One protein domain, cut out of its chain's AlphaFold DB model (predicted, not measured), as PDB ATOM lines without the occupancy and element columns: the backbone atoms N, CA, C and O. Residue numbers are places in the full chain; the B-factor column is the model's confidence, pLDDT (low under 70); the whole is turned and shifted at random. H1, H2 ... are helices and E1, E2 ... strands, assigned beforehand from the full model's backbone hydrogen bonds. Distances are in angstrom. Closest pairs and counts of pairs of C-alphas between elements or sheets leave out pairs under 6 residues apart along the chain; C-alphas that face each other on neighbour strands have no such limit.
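What this domain is: This is residues 51 to 123 of the 166 residues of an uncharacterized protein of Ammoniphilus sp. CFH 90114 (UniProt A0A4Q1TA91). A sheet of four antiparallel strands is drawn out at one end into the long hairpin of E2 and E3, and three short helices gather loosely round the rest of it. H1 and H2 meet in a corner, H3 is near H2 at the other end of the long axis from the hairpin's tip, and H1 and H3 only graze the sheet. The printed part has 73 residues with three named helices and four named strands, E1 H1 H2 E2 E3 H3 E4 along the chain, in a mixed class of helices and strands; the sheet's order is E2 E3 E1 E4. It is compact, with a radius of gyration of the C-alphas of 11.9 A, but elongated, spanning 37 by 24 by 19 A.

How they stand to each other: In the sheet, E3, residues 92 to 101, and E1, residues 51 to 56, are inner strands, antiparallel at 164 degrees, with N 54 and O 98 within hydrogen-bond range at 3.0 A. The edge strand E2, residues 84 to 89, forms a hairpin with E3 at 156 degrees; N 85 and O 97 are 2.8 A apart. The other edge strand, E4, residues 121 to 123, is antiparallel to E1 at 176 degrees, with N 55 and O 121 at 2.8 A. H1, residues 58 to 65, only grazes the sheet with residues 58 to 60. H2, residues 67 to 76, is not on the sheet; it touches H1 only at the corner, about perpendicular at 84 degrees, the closest C-alphas being those of Ala 62 and Ala 70, 5.8 A apart. H3, residues 104 to 110, only grazes the sheet with residues 106 to 110. H2 and H3 are close but not clearly touching, their closest C-alphas those of Leu 76 and Ala 106, 6.3 A apart. Two split strand-helix-strand units, each with two strands that run the same way in the sheet and helices between them along the chain, have right-handed crossovers: E1, H1 H2, E2, with E3 between the two strands in the sheet, and E3, H3, E4, with E1 between the two strands in the sheet. In H1, H2 and H3 every O i to N i+4 pair is within hydrogen-bond range.

Where its parts are: E3 is the longest strand at 28.3 A; E1 measures 16.6 A, E2 16.4 A and E4 7.2 A. H2 measures 14.2 A, H1 10.5 A and H3 10.0 A. E1 begins at C-alpha 51 (-13.137, 27.532, -44.752), and E4 ends at C-alpha 123 (-12.529, 24.661, -36.894).

The domain as a whole: The C-alphas farthest apart are those of Gly 90 and Glu 104, 37.4 A. The printed part has no cut and no long link; residues 111 to 116 stand free. Its mean pLDDT is 94.9, and no printed residue is under 70.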
ATOM      1  N   THR A  51     -12.012  28.449 -44.963       98.00
ATOM      2  CA  THR A  51     -13.137  27.532 -44.752       98.00
ATOM      3  C   THR A  51     -13.429  27.380 -43.269       98.00
ATOM      4  O   THR A  51     -12.561  27.581 -42.416       98.00
ATOM      5  N   ILE A  52     -14.673  27.031 -42.962       97.62
ATOM      6  CA  ILE A  52     -15.090  26.622 -41.627       97.62
ATOM      7  C   ILE A  52     -15.648  25.212 -41.658       97.62
ATOM      8  O   ILE A  52     -16.310  24.811 -42.615       97.62
ATOM      9  N   GLU A  53     -15.413  24.495 -40.572       97.62
ATOM     10  CA  GLU A  53     -16.068  23.240 -40.232       97.62
ATOM     11  C   GLU A  53     -16.791  23.436 -38.905       97.62
ATOM     12  O   GLU A  53     -16.216  23.990 -37.966       97.62
ATOM     13  N   VAL A  54     -18.042  22.995 -38.813       97.31
ATOM     14  CA  VAL A  54     -18.837  23.113 -37.589       97.31
ATOM     15  C   VAL A  54     -19.560  21.805 -37.328       97.31
ATOM     16  O   VAL A  54     -20.269  21.300 -38.197       97.31
ATOM     17  N   GLU A  55     -19.423  21.305 -36.105       96.44
ATOM     18  CA  GLU A  55     -20.216  20.220 -35.546       96.44
ATOM     19  C   GLU A  55     -21.160  20.764 -34.467       96.44
ATOM     20  O   GLU A  55     -20.757  21.507 -33.566       96.44
ATOM     21  N   TYR A  56     -22.430  20.371 -34.537       94.69
ATOM     22  CA  TYR A  56     -23.443  20.787 -33.576       94.69
ATOM     23  C   TYR A  56     -24.454  19.678 -33.279       94.69
ATOM     24  O   TYR A  56     -24.693  18.769 -34.077       94.69
ATOM     25  N   VAL A  57     -25.080  19.787 -32.110       93.69
ATOM     26  CA  VAL A  57     -26.194  18.940 -31.677       93.69
ATOM     27  C   VAL A  57     -27.434  19.819 -31.545       93.69
ATOM     28  O   VAL A  57     -27.443  20.724 -30.710       93.69
ATOM     29  N   ASP A  58     -28.486  19.560 -32.330       91.75
ATOM     30  CA  ASP A  58     -29.684  20.423 -32.392       91.75
ATOM     31  C   ASP A  58     -30.245  20.768 -31.013       91.75
ATOM     32  O   ASP A  58     -30.526  21.924 -30.715       91.75
ATOM     33  N   VAL A  59     -30.420  19.746 -30.169       90.69
ATOM     34  CA  VAL A  59     -31.058  19.889 -28.857       90.69
ATOM     35  C   VAL A  59     -30.204  20.758 -27.939       90.69
ATOM     36  O   VAL A  59     -30.739  21.569 -27.190       90.69
ATOM     37  N   PHE A  60     -28.882  20.609 -28.013       90.06
ATOM     38  CA  PHE A  60     -27.950  21.412 -27.231       90.06
ATOM     39  C   PHE A  60     -27.957  22.868 -27.706       90.06
ATOM     40  O   PHE A  60     -28.207  23.772 -26.910       90.06
ATOM     41  N   LEU A  61     -27.811  23.080 -29.016       92.25
ATOM     42  CA  LEU A  61     -27.787  24.408 -29.622       92.25
ATOM     43  C   LEU A  61     -29.100  25.170 -29.379       92.25
ATOM     44  O   LEU A  61     -29.093  26.338 -28.989       92.25
ATOM     45  N   ALA A  62     -30.244  24.498 -29.537       92.94
ATOM     46  CA  ALA A  62     -31.557  25.078 -29.269       92.94
ATOM     47  C   ALA A  62     -31.771  25.374 -27.778       92.94
ATOM     48  O   ALA A  62     -32.406  26.374 -27.450       92.94
ATOM     49  N   LYS A  63     -31.239  24.547 -26.870       91.19
ATOM     50  CA  LYS A  63     -31.302  24.804 -25.424       91.19
ATOM     51  C   LYS A  63     -30.473  26.029 -25.026       91.19
ATOM     52  O   LYS A  63     -30.896  26.766 -24.140       91.19
ATOM     53  N   GLN A  64     -29.320  26.238 -25.661       88.31
ATOM     54  CA  GLN A  64     -28.398  27.326 -25.330       88.31
ATOM     55  C   GLN A  64     -28.817  28.666 -25.947       88.31
ATOM     56  O   GLN A  64     -28.813  29.685 -25.261       88.31
ATOM     57  N   LEU A  65     -29.221  28.671 -27.220       90.19
ATOM     58  CA  LEU A  65     -29.507  29.904 -27.966       90.19
ATOM     59  C   LEU A  65     -31.004  30.157 -28.195       90.19
ATOM     60  O   LEU A  65     -31.405  31.284 -28.490       90.19
ATOM     61  N   GLY A  66     -31.843  29.128 -28.066       94.00
ATOM     62  CA  GLY A  66     -33.208  29.118 -28.591       94.00
ATOM     63  C   GLY A  66     -33.241  28.756 -30.081       94.00
ATOM     64  O   GLY A  66     -32.333  29.093 -30.840       94.00
ATOM     65  N   SER A  67     -34.308  28.083 -30.521       93.75
ATOM     66  CA  SER A  67     -34.414  27.510 -31.875       93.75
ATOM     67  C   SER A  67     -34.226  28.527 -33.007       93.75
ATOM     68  O   SER A  67     -33.523  28.241 -33.975       93.75
ATOM     69  N   GLU A  68     -34.802  29.726 -32.888       95.00
ATOM     70  CA  GLU A  68     -34.690  30.755 -33.933       95.00
ATOM     71  C   GLU A  68     -33.268  31.311 -34.055       95.00
ATOM     72  O   GLU A  68     -32.737  31.421 -35.159       95.00
ATOM     73  N   ARG A  69     -32.609  31.608 -32.927       94.25
ATOM     74  CA  ARG A  69     -31.222  32.099 -32.939       94.25
ATOM     75  C   ARG A  69     -30.247  31.019 -33.385       94.25
ATOM     76  O   ARG A  69     -29.340  31.322 -34.148       94.25
ATOM     77  N   ALA A  70     -30.468  29.769 -32.978       95.06
ATOM     78  CA  ALA A  70     -29.700  28.625 -33.458       95.06
ATOM     79  C   ALA A  70     -29.748  28.531 -34.992       95.06
ATOM     80  O   ALA A  70     -28.714  28.443 -35.646       95.06
ATOM     81  N   LYS A  71     -30.945  28.635 -35.582       95.06
ATOM     82  CA  LYS A  71     -31.118  28.630 -37.040       95.06
ATOM     83  C   LYS A  71     -30.431  29.821 -37.716       95.06
ATOM     84  O   LYS A  71     -29.790  29.638 -38.751       95.06
ATOM     85  N   GLN A  72     -30.556  31.022 -37.150       96.19
ATOM     86  CA  GLN A  72     -29.890  32.223 -37.668       96.19
ATOM     87  C   GLN A  72     -28.368  32.082 -37.634       96.19
ATOM     88  O   GLN A  72     -27.717  32.391 -38.628       96.19
ATOM     89  N   LEU A  73     -27.816  31.566 -36.534       96.38
ATOM     90  CA  LEU A  73     -26.389  31.309 -36.398       96.38
ATOM     91  C   LEU A  73     -25.910  30.287 -37.432       96.38
ATOM     92  O   LEU A  73     -24.976  30.563 -38.173       96.38
ATOM     93  N   LEU A  74     -26.574  29.135 -37.549       97.06
ATOM     94  CA  LEU A  74     -26.197  28.122 -38.539       97.06
ATOM     95  C   LEU A  74     -26.245  28.682 -39.968       97.06
ATOM     96  O   LEU A  74     -25.339  28.428 -40.759       97.06
ATOM     97  N   SER A  75     -27.256  29.496 -40.286       96.81
ATOM     98  CA  SER A  75     -27.346  30.172 -41.582       96.81
ATOM     99  C   SER A  75     -26.229  31.198 -41.794       96.81
ATOM    100  O   SER A  75     -25.696  31.267 -42.898       96.81
ATOM    101  N   LEU A  76     -25.875  31.981 -40.767       97.50
ATOM    102  CA  LEU A  76     -24.758  32.936 -40.795       97.50
ATOM    103  C   LEU A  76     -23.431  32.225 -41.077       97.50
ATOM    104  O   LEU A  76     -22.607  32.729 -41.830       97.50
ATOM    105  N   LEU A  77     -23.254  31.036 -40.503       97.75
ATOM    106  CA  LEU A  77     -22.079  30.192 -40.701       97.75
ATOM    107  C   LEU A  77     -22.110  29.427 -42.040       97.75
ATOM    108  O   LEU A  77     -21.153  28.748 -42.388       97.75
ATOM    109  N   GLY A  78     -23.182  29.531 -42.828       97.44
ATOM    110  CA  GLY A  78     -23.258  28.908 -44.152       97.44
ATOM    111  C   GLY A  78     -23.732  27.451 -44.153       97.44
ATOM    112  O   GLY A  78     -23.518  26.738 -45.138       97.44
ATOM    113  N   ALA A  79     -24.403  26.999 -43.091       97.25
ATOM    114  CA  ALA A  79     -25.080  25.709 -43.086       97.25
ATOM    115  C   ALA A  79     -26.235  25.704 -44.103       97.25
ATOM    116  O   ALA A  79     -27.107  26.578 -44.093       97.25
ATOM    117  N   LYS A  80     -26.266  24.688 -44.965       95.75
ATOM    118  CA  LYS A  80     -27.314  24.443 -45.957       95.75
ATOM    119  C   LYS A  80     -27.683  22.965 -45.957       95.75
ATOM    120  O   LYS A  80     -26.914  22.109 -45.536       95.75
ATOM    121  N   LYS A  81     -28.877  22.626 -46.434       94.25
ATOM    122  CA  LYS A  81     -29.344  21.231 -46.397       94.25
ATOM    123  C   LYS A  81     -28.405  20.292 -47.169       94.25
ATOM    124  O   LYS A  81     -28.238  19.144 -46.781       94.25
ATOM    125  N   GLU A  82     -27.805  20.791 -48.242       96.00
ATOM    126  CA  GLU A  82     -26.913  20.067 -49.142       96.00
ATOM    127  C   GLU A  82     -25.487  19.846 -48.612       96.00
ATOM    128  O   GLU A  82     -24.824  18.932 -49.094       96.00
ATOM    129  N   ASN A  83     -25.008  20.642 -47.646       96.50
ATOM    130  CA  ASN A  83     -23.648  20.511 -47.094       96.50
ATOM    131  C   ASN A  83     -23.616  19.956 -45.663       96.50
ATOM    132  O   ASN A  83     -22.543  19.854 -45.070       96.50
ATOM    133  N   ILE A  84     -24.778  19.603 -45.113       97.38
ATOM    134  CA  ILE A  84     -24.901  18.993 -43.794       97.38
ATOM    135  C   ILE A  84     -24.808  17.475 -43.919       97.38
ATOM    136  O   ILE A  84     -25.577  16.836 -44.639       97.38
ATOM    137  N   VAL A  85     -23.912  16.896 -43.130       97.06
ATOM    138  CA  VAL A  85     -23.763  15.458 -42.938       97.06
ATOM    139  C   VAL A  85     -24.234  15.104 -41.532       97.06
ATOM    140  O   VAL A  85     -23.832  15.718 -40.544       97.06
ATOM    141  N   GLU A  86     -25.109  14.106 -41.432       96.88
ATOM    142  CA  GLU A  86     -25.610  13.610 -40.151       96.88
ATOM    143  C   GLU A  86     -24.711  12.490 -39.627       96.88
ATOM    144  O   GLU A  86     -24.514  11.475 -40.297       96.88
ATOM    145  N   ASN A  87     -24.223  12.638 -38.398       93.56
ATOM    146  CA  ASN A  87     -23.561  11.568 -37.672       93.56
ATOM    147  C   ASN A  87     -24.618  10.762 -36.907       93.56
ATOM    148  O   ASN A  87     -25.283  11.287 -36.007       93.56
ATOM    149  N   LYS A  88     -24.809   9.495 -37.280       94.56
ATOM    150  CA  LYS A  88     -25.882   8.637 -36.758       94.56
ATOM    151  C   LYS A  88     -25.346   7.411 -36.037       94.56
ATOM    152  O   LYS A  88     -24.348   6.818 -36.440       94.56
ATOM    153  N   LYS A  89     -26.092   6.962 -35.028       91.44
ATOM    154  CA  LYS A  89     -25.960   5.622 -34.443       91.44
ATOM    155  C   LYS A  89     -27.296   4.894 -34.572       91.44
ATOM    156  O   LYS A  89     -28.216   5.125 -33.789       91.44
ATOM    157  N   GLY A  90     -27.398   4.029 -35.582       92.19
ATOM    158  CA  GLY A  90     -28.686   3.482 -36.017       92.19
ATOM    159  C   GLY A  90     -29.573   4.599 -36.569       92.19
ATOM    160  O   GLY A  90     -29.121   5.393 -37.386       92.19
ATOM    161  N   GLU A  91     -30.800   4.703 -36.063       91.06
ATOM    162  CA  GLU A  91     -31.769   5.735 -36.470       91.06
ATOM    163  C   GLU A  91     -31.610   7.070 -35.717       91.06
ATOM    164  O   GLU A  91     -32.294   8.047 -36.015       91.06
ATOM    165  N   VAL A  92     -30.718   7.139 -34.723       90.44
ATOM    166  CA  VAL A  92     -30.549   8.330 -33.880       90.44
ATOM    167  C   VAL A  92     -29.460   9.231 -34.451       90.44
ATOM    168  O   VAL A  92     -28.306   8.813 -34.561       90.44
ATOM    169  N   VAL A  93     -29.810  10.482 -34.764       93.50
ATOM    170  CA  VAL A  93     -28.839  11.538 -35.093       93.50
ATOM    171  C   VAL A  93     -28.165  12.007 -33.807       93.50
ATOM    172  O   VAL A  93     -28.832  12.504 -32.902       93.50
ATOM    173  N   LEU A  94     -26.847  11.835 -33.729       92.88
ATOM    174  CA  LEU A  94     -26.029  12.247 -32.588       92.88
ATOM    175  C   LEU A  94     -25.527  13.682 -32.746       92.88
ATOM    176  O   LEU A  94     -25.579  14.456 -31.795       92.88
ATOM    177  N   SER A  95     -25.064  14.031 -33.944       94.81
ATOM    178  CA  SER A  95     -24.590  15.369 -34.297       94.81
ATOM    179  C   SER A  95     -24.727  15.608 -35.798       94.81
ATOM    180  O   SER A  95     -25.001  14.692 -36.582       94.81
ATOM    181  N   ARG A  96     -24.565  16.865 -36.202       96.81
ATOM    182  CA  ARG A  96     -24.492  17.290 -37.597       96.81
ATOM    183  C   ARG A  96     -23.212  18.053 -37.821       96.81
ATOM    184  O   ARG A  96     -22.831  18.861 -36.981       96.81
ATOM    185  N   ILE A  97     -22.595  17.807 -38.964       96.81
ATOM    186  CA  ILE A  97     -21.368  18.466 -39.387       96.81
ATOM    187  C   ILE A  97     -21.639  19.145 -40.721       96.81
ATOM    188  O   ILE A  97     -22.299  18.565 -41.582       96.81
ATOM    189  N   PHE A  98     -21.136  20.357 -40.909       97.44
ATOM    190  CA  PHE A  98     -21.057  20.962 -42.232       97.44
ATOM    191  C   PHE A  98     -19.726  21.673 -42.421       97.44
ATOM    192  O   PHE A  98     -19.066  22.068 -41.456       97.44
ATOM    193  N   GLN A  99     -19.369  21.853 -43.687       97.12
ATOM    194  CA  GLN A  99     -18.266  22.700 -44.110       97.12
ATOM    195  C   GLN A  99     -18.776  23.772 -45.073       97.12
ATOM    196  O   GLN A  99     -19.658  23.523 -45.905       97.12
ATOM    197  N   ALA A 100     -18.229  24.976 -44.951       97.25
ATOM    198  CA  ALA A 100     -18.591  26.117 -45.783       97.25
ATOM    199  C   ALA A 100     -17.389  27.054 -45.986       97.25
ATOM    200  O   ALA A 100     -16.463  27.053 -45.170       97.25
ATOM    201  N   PRO A 101     -17.385  27.875 -47.053       97.38
ATOM    202  CA  PRO A 101     -16.454  28.991 -47.161       97.38
ATOM    203  C   PRO A 101     -16.565  29.912 -45.943       97.38
ATOM    204  O   PRO A 101     -17.670  30.219 -45.490       97.38
ATOM    205  N   LEU A 102     -15.426  30.367 -45.429       97.81
ATOM    206  CA  LEU A 102     -15.381  31.341 -44.346       97.81
ATOM    207  C   LEU A 102     -15.689  32.730 -44.914       97.81
ATOM    208  O   LEU A 102     -14.845  33.334 -45.572       97.81
ATOM    209  N   THR A 103     -16.895  33.237 -44.668       98.00
ATOM    210  CA  THR A 103     -17.245  34.615 -45.035       98.00
ATOM    211  C   THR A 103     -16.701  35.615 -44.015       98.00
ATOM    212  O   THR A 103     -16.358  35.253 -42.884       98.00
ATOM    213  N   GLU A 104     -16.655  36.894 -44.389       97.12
ATOM    214  CA  GLU A 104     -16.255  37.971 -43.477       97.12
ATOM    215  C   GLU A 104     -17.172  38.051 -42.250       97.12
ATOM    216  O   GLU A 104     -16.701  38.266 -41.132       97.12
ATOM    217  N   GLU A 105     -18.477  37.827 -42.424       97.81
ATOM    218  CA  GLU A 105     -19.443  37.842 -41.326       97.81
ATOM    219  C   GLU A 105     -19.234  36.666 -40.369       97.81
ATOM    220  O   GLU A 105     -19.277  36.857 -39.149       97.81
ATOM    221  N   ALA A 106     -18.957  35.470 -40.899       97.75
ATOM    222  CA  ALA A 106     -18.624  34.302 -40.089       97.75
ATOM    223  C   ALA A 106     -17.306  34.519 -39.323       97.75
ATOM    224  O   ALA A 106     -17.230  34.255 -38.120       97.75
ATOM    225  N   LEU A 107     -16.285  35.085 -39.974       98.12
ATOM    226  CA  LEU A 107     -15.021  35.431 -39.320       98.12
ATOM    227  C   LEU A 107     -15.223  36.481 -38.217       98.12
ATOM    228  O   LEU A 107     -14.696  36.342 -37.110       98.12
ATOM    229  N   HIS A 108     -16.015  37.520 -38.490       98.00
ATOM    230  CA  HIS A 108     -16.348  38.549 -37.510       98.00
ATOM    231  C   HIS A 108     -17.110  37.972 -36.309       98.00
ATOM    232  O   HIS A 108     -16.836  38.373 -35.174       98.00
ATOM    233  N   TYR A 109     -18.017  37.014 -36.536       97.56
ATOM    234  CA  TYR A 109     -18.679  36.268 -35.467       97.56
ATOM    235  C   TYR A 109     -17.655  35.564 -34.565       97.56
ATOM    236  O   TYR A 109     -17.618  35.838 -33.365       97.56
ATOM    237  N   PHE A 110     -16.754  34.748 -35.126       97.62
ATOM    238  CA  PHE A 110     -15.775  34.001 -34.324       97.62
ATOM    239  C   PHE A 110     -14.797  34.906 -33.566       97.62
ATOM    240  O   PHE A 110     -14.479  34.634 -32.411       97.62
ATOM    241  N   LYS A 111     -14.377  36.036 -34.145       97.00
ATOM    242  CA  LYS A 111     -13.536  37.025 -33.443       97.00
ATOM    243  C   LYS A 111     -14.220  37.682 -32.239       97.00
ATOM    244  O   LYS A 111     -13.546  38.363 -31.463       97.00
ATOM    245  N   ARG A 112     -15.543  37.554 -32.118       96.12
ATOM    246  CA  ARG A 112     -16.370  38.206 -31.090       96.12
ATOM    247  C   ARG A 112     -17.193  37.225 -30.265       96.12
ATOM    248  O   ARG A 112     -18.011  37.682 -29.462       96.12
ATOM    249  N   ILE A 113     -16.970  35.925 -30.445       94.38
ATOM    250  CA  ILE A 113     -17.666  34.881 -29.702       94.38
ATOM    251  C   ILE A 113     -17.509  35.127 -28.196       94.38
ATOM    252  O   ILE A 113     -16.424  35.473 -27.717       94.38
ATOM    253  N   GLN A 114     -18.619  35.045 -27.465       91.56
ATOM    254  CA  GLN A 114     -18.632  35.321 -26.026       91.56
ATOM    255  C   GLN A 114     -18.531  34.039 -25.210       91.56
ATOM    256  O   GLN A 114     -18.059  34.077 -24.074       91.56
ATOM    257  N   ASP A 115     -18.933  32.917 -25.798       92.69
ATOM    258  CA  ASP A 115     -18.845  31.610 -25.178       92.69
ATOM    259  C   ASP A 115     -18.355  30.571 -26.194       92.69
ATOM    260  O   ASP A 115     -18.968  30.329 -27.233       92.69
ATOM    261  N   LEU A 116     -17.200  29.965 -25.900       92.88
ATOM    262  CA  LEU A 116     -16.580  28.982 -26.787       92.88
ATOM    263  C   LEU A 116     -17.383  27.674 -26.882       92.88
ATOM    264  O   LEU A 116     -17.099  26.884 -27.782       92.88
ATOM    265  N   GLU A 117     -18.376  27.464 -26.009       90.25
ATOM    266  CA  GLU A 117     -19.324  26.343 -26.045       90.25
ATOM    267  C   GLU A 117     -20.623  26.645 -26.809       90.25
ATOM    268  O   GLU A 117     -21.492  25.778 -26.849       90.25
ATOM    269  N   GLU A 118     -20.797  27.817 -27.443       88.38
ATOM    270  CA  GLU A 118     -21.999  28.096 -28.268       88.38
ATOM    271  C   GLU A 118     -22.230  27.038 -29.362       88.38
ATOM    272  O   GLU A 118     -23.363  26.779 -29.766       88.38
ATOM    273  N   LEU A 119     -21.153  26.404 -29.824       89.44
ATOM    274  CA  LEU A 119     -21.152  25.279 -30.750       89.44
ATOM    275  C   LEU A 119     -20.405  24.104 -30.112       89.44
ATOM    276  O   LEU A 119     -19.481  24.299 -29.324       89.44
ATOM    277  N   SER A 120     -20.773  22.876 -30.483       90.50
ATOM    278  CA  SER A 120     -20.167  21.672 -29.903       90.50
ATOM    279  C   SER A 120     -18.708  21.498 -30.332       90.50
ATOM    280  O   SER A 120     -17.849  21.247 -29.491       90.50
ATOM    281  N   ALA A 121     -18.410  21.668 -31.620       95.88
ATOM    282  CA  ALA A 121     -17.044  21.799 -32.112       95.88
ATOM    283  C   ALA A 121     -17.006  22.642 -33.385       95.88
ATOM    284  O   ALA A 121     -17.982  22.714 -34.133       95.88
ATOM    285  N   TYR A 122     -15.876  23.291 -33.633       97.19
ATOM    286  CA  TYR A 122     -15.663  24.057 -34.853       97.19
ATOM    287  C   TYR A 122     -14.179  24.228 -35.139       97.19
ATOM    288  O   TYR A 122     -13.351  24.290 -34.226       97.19
ATOM    289  N   ALA A 123     -13.860  24.348 -36.421       97.88
ATOM    290  CA  ALA A 123     -12.529  24.661 -36.894       97.88
ATOM    291  C   ALA A 123     -12.572  25.747 -37.972       97.88
ATOM    292  O   ALA A 123     -13.446  25.745 -38.838       97.88
TER     293      ALA A 123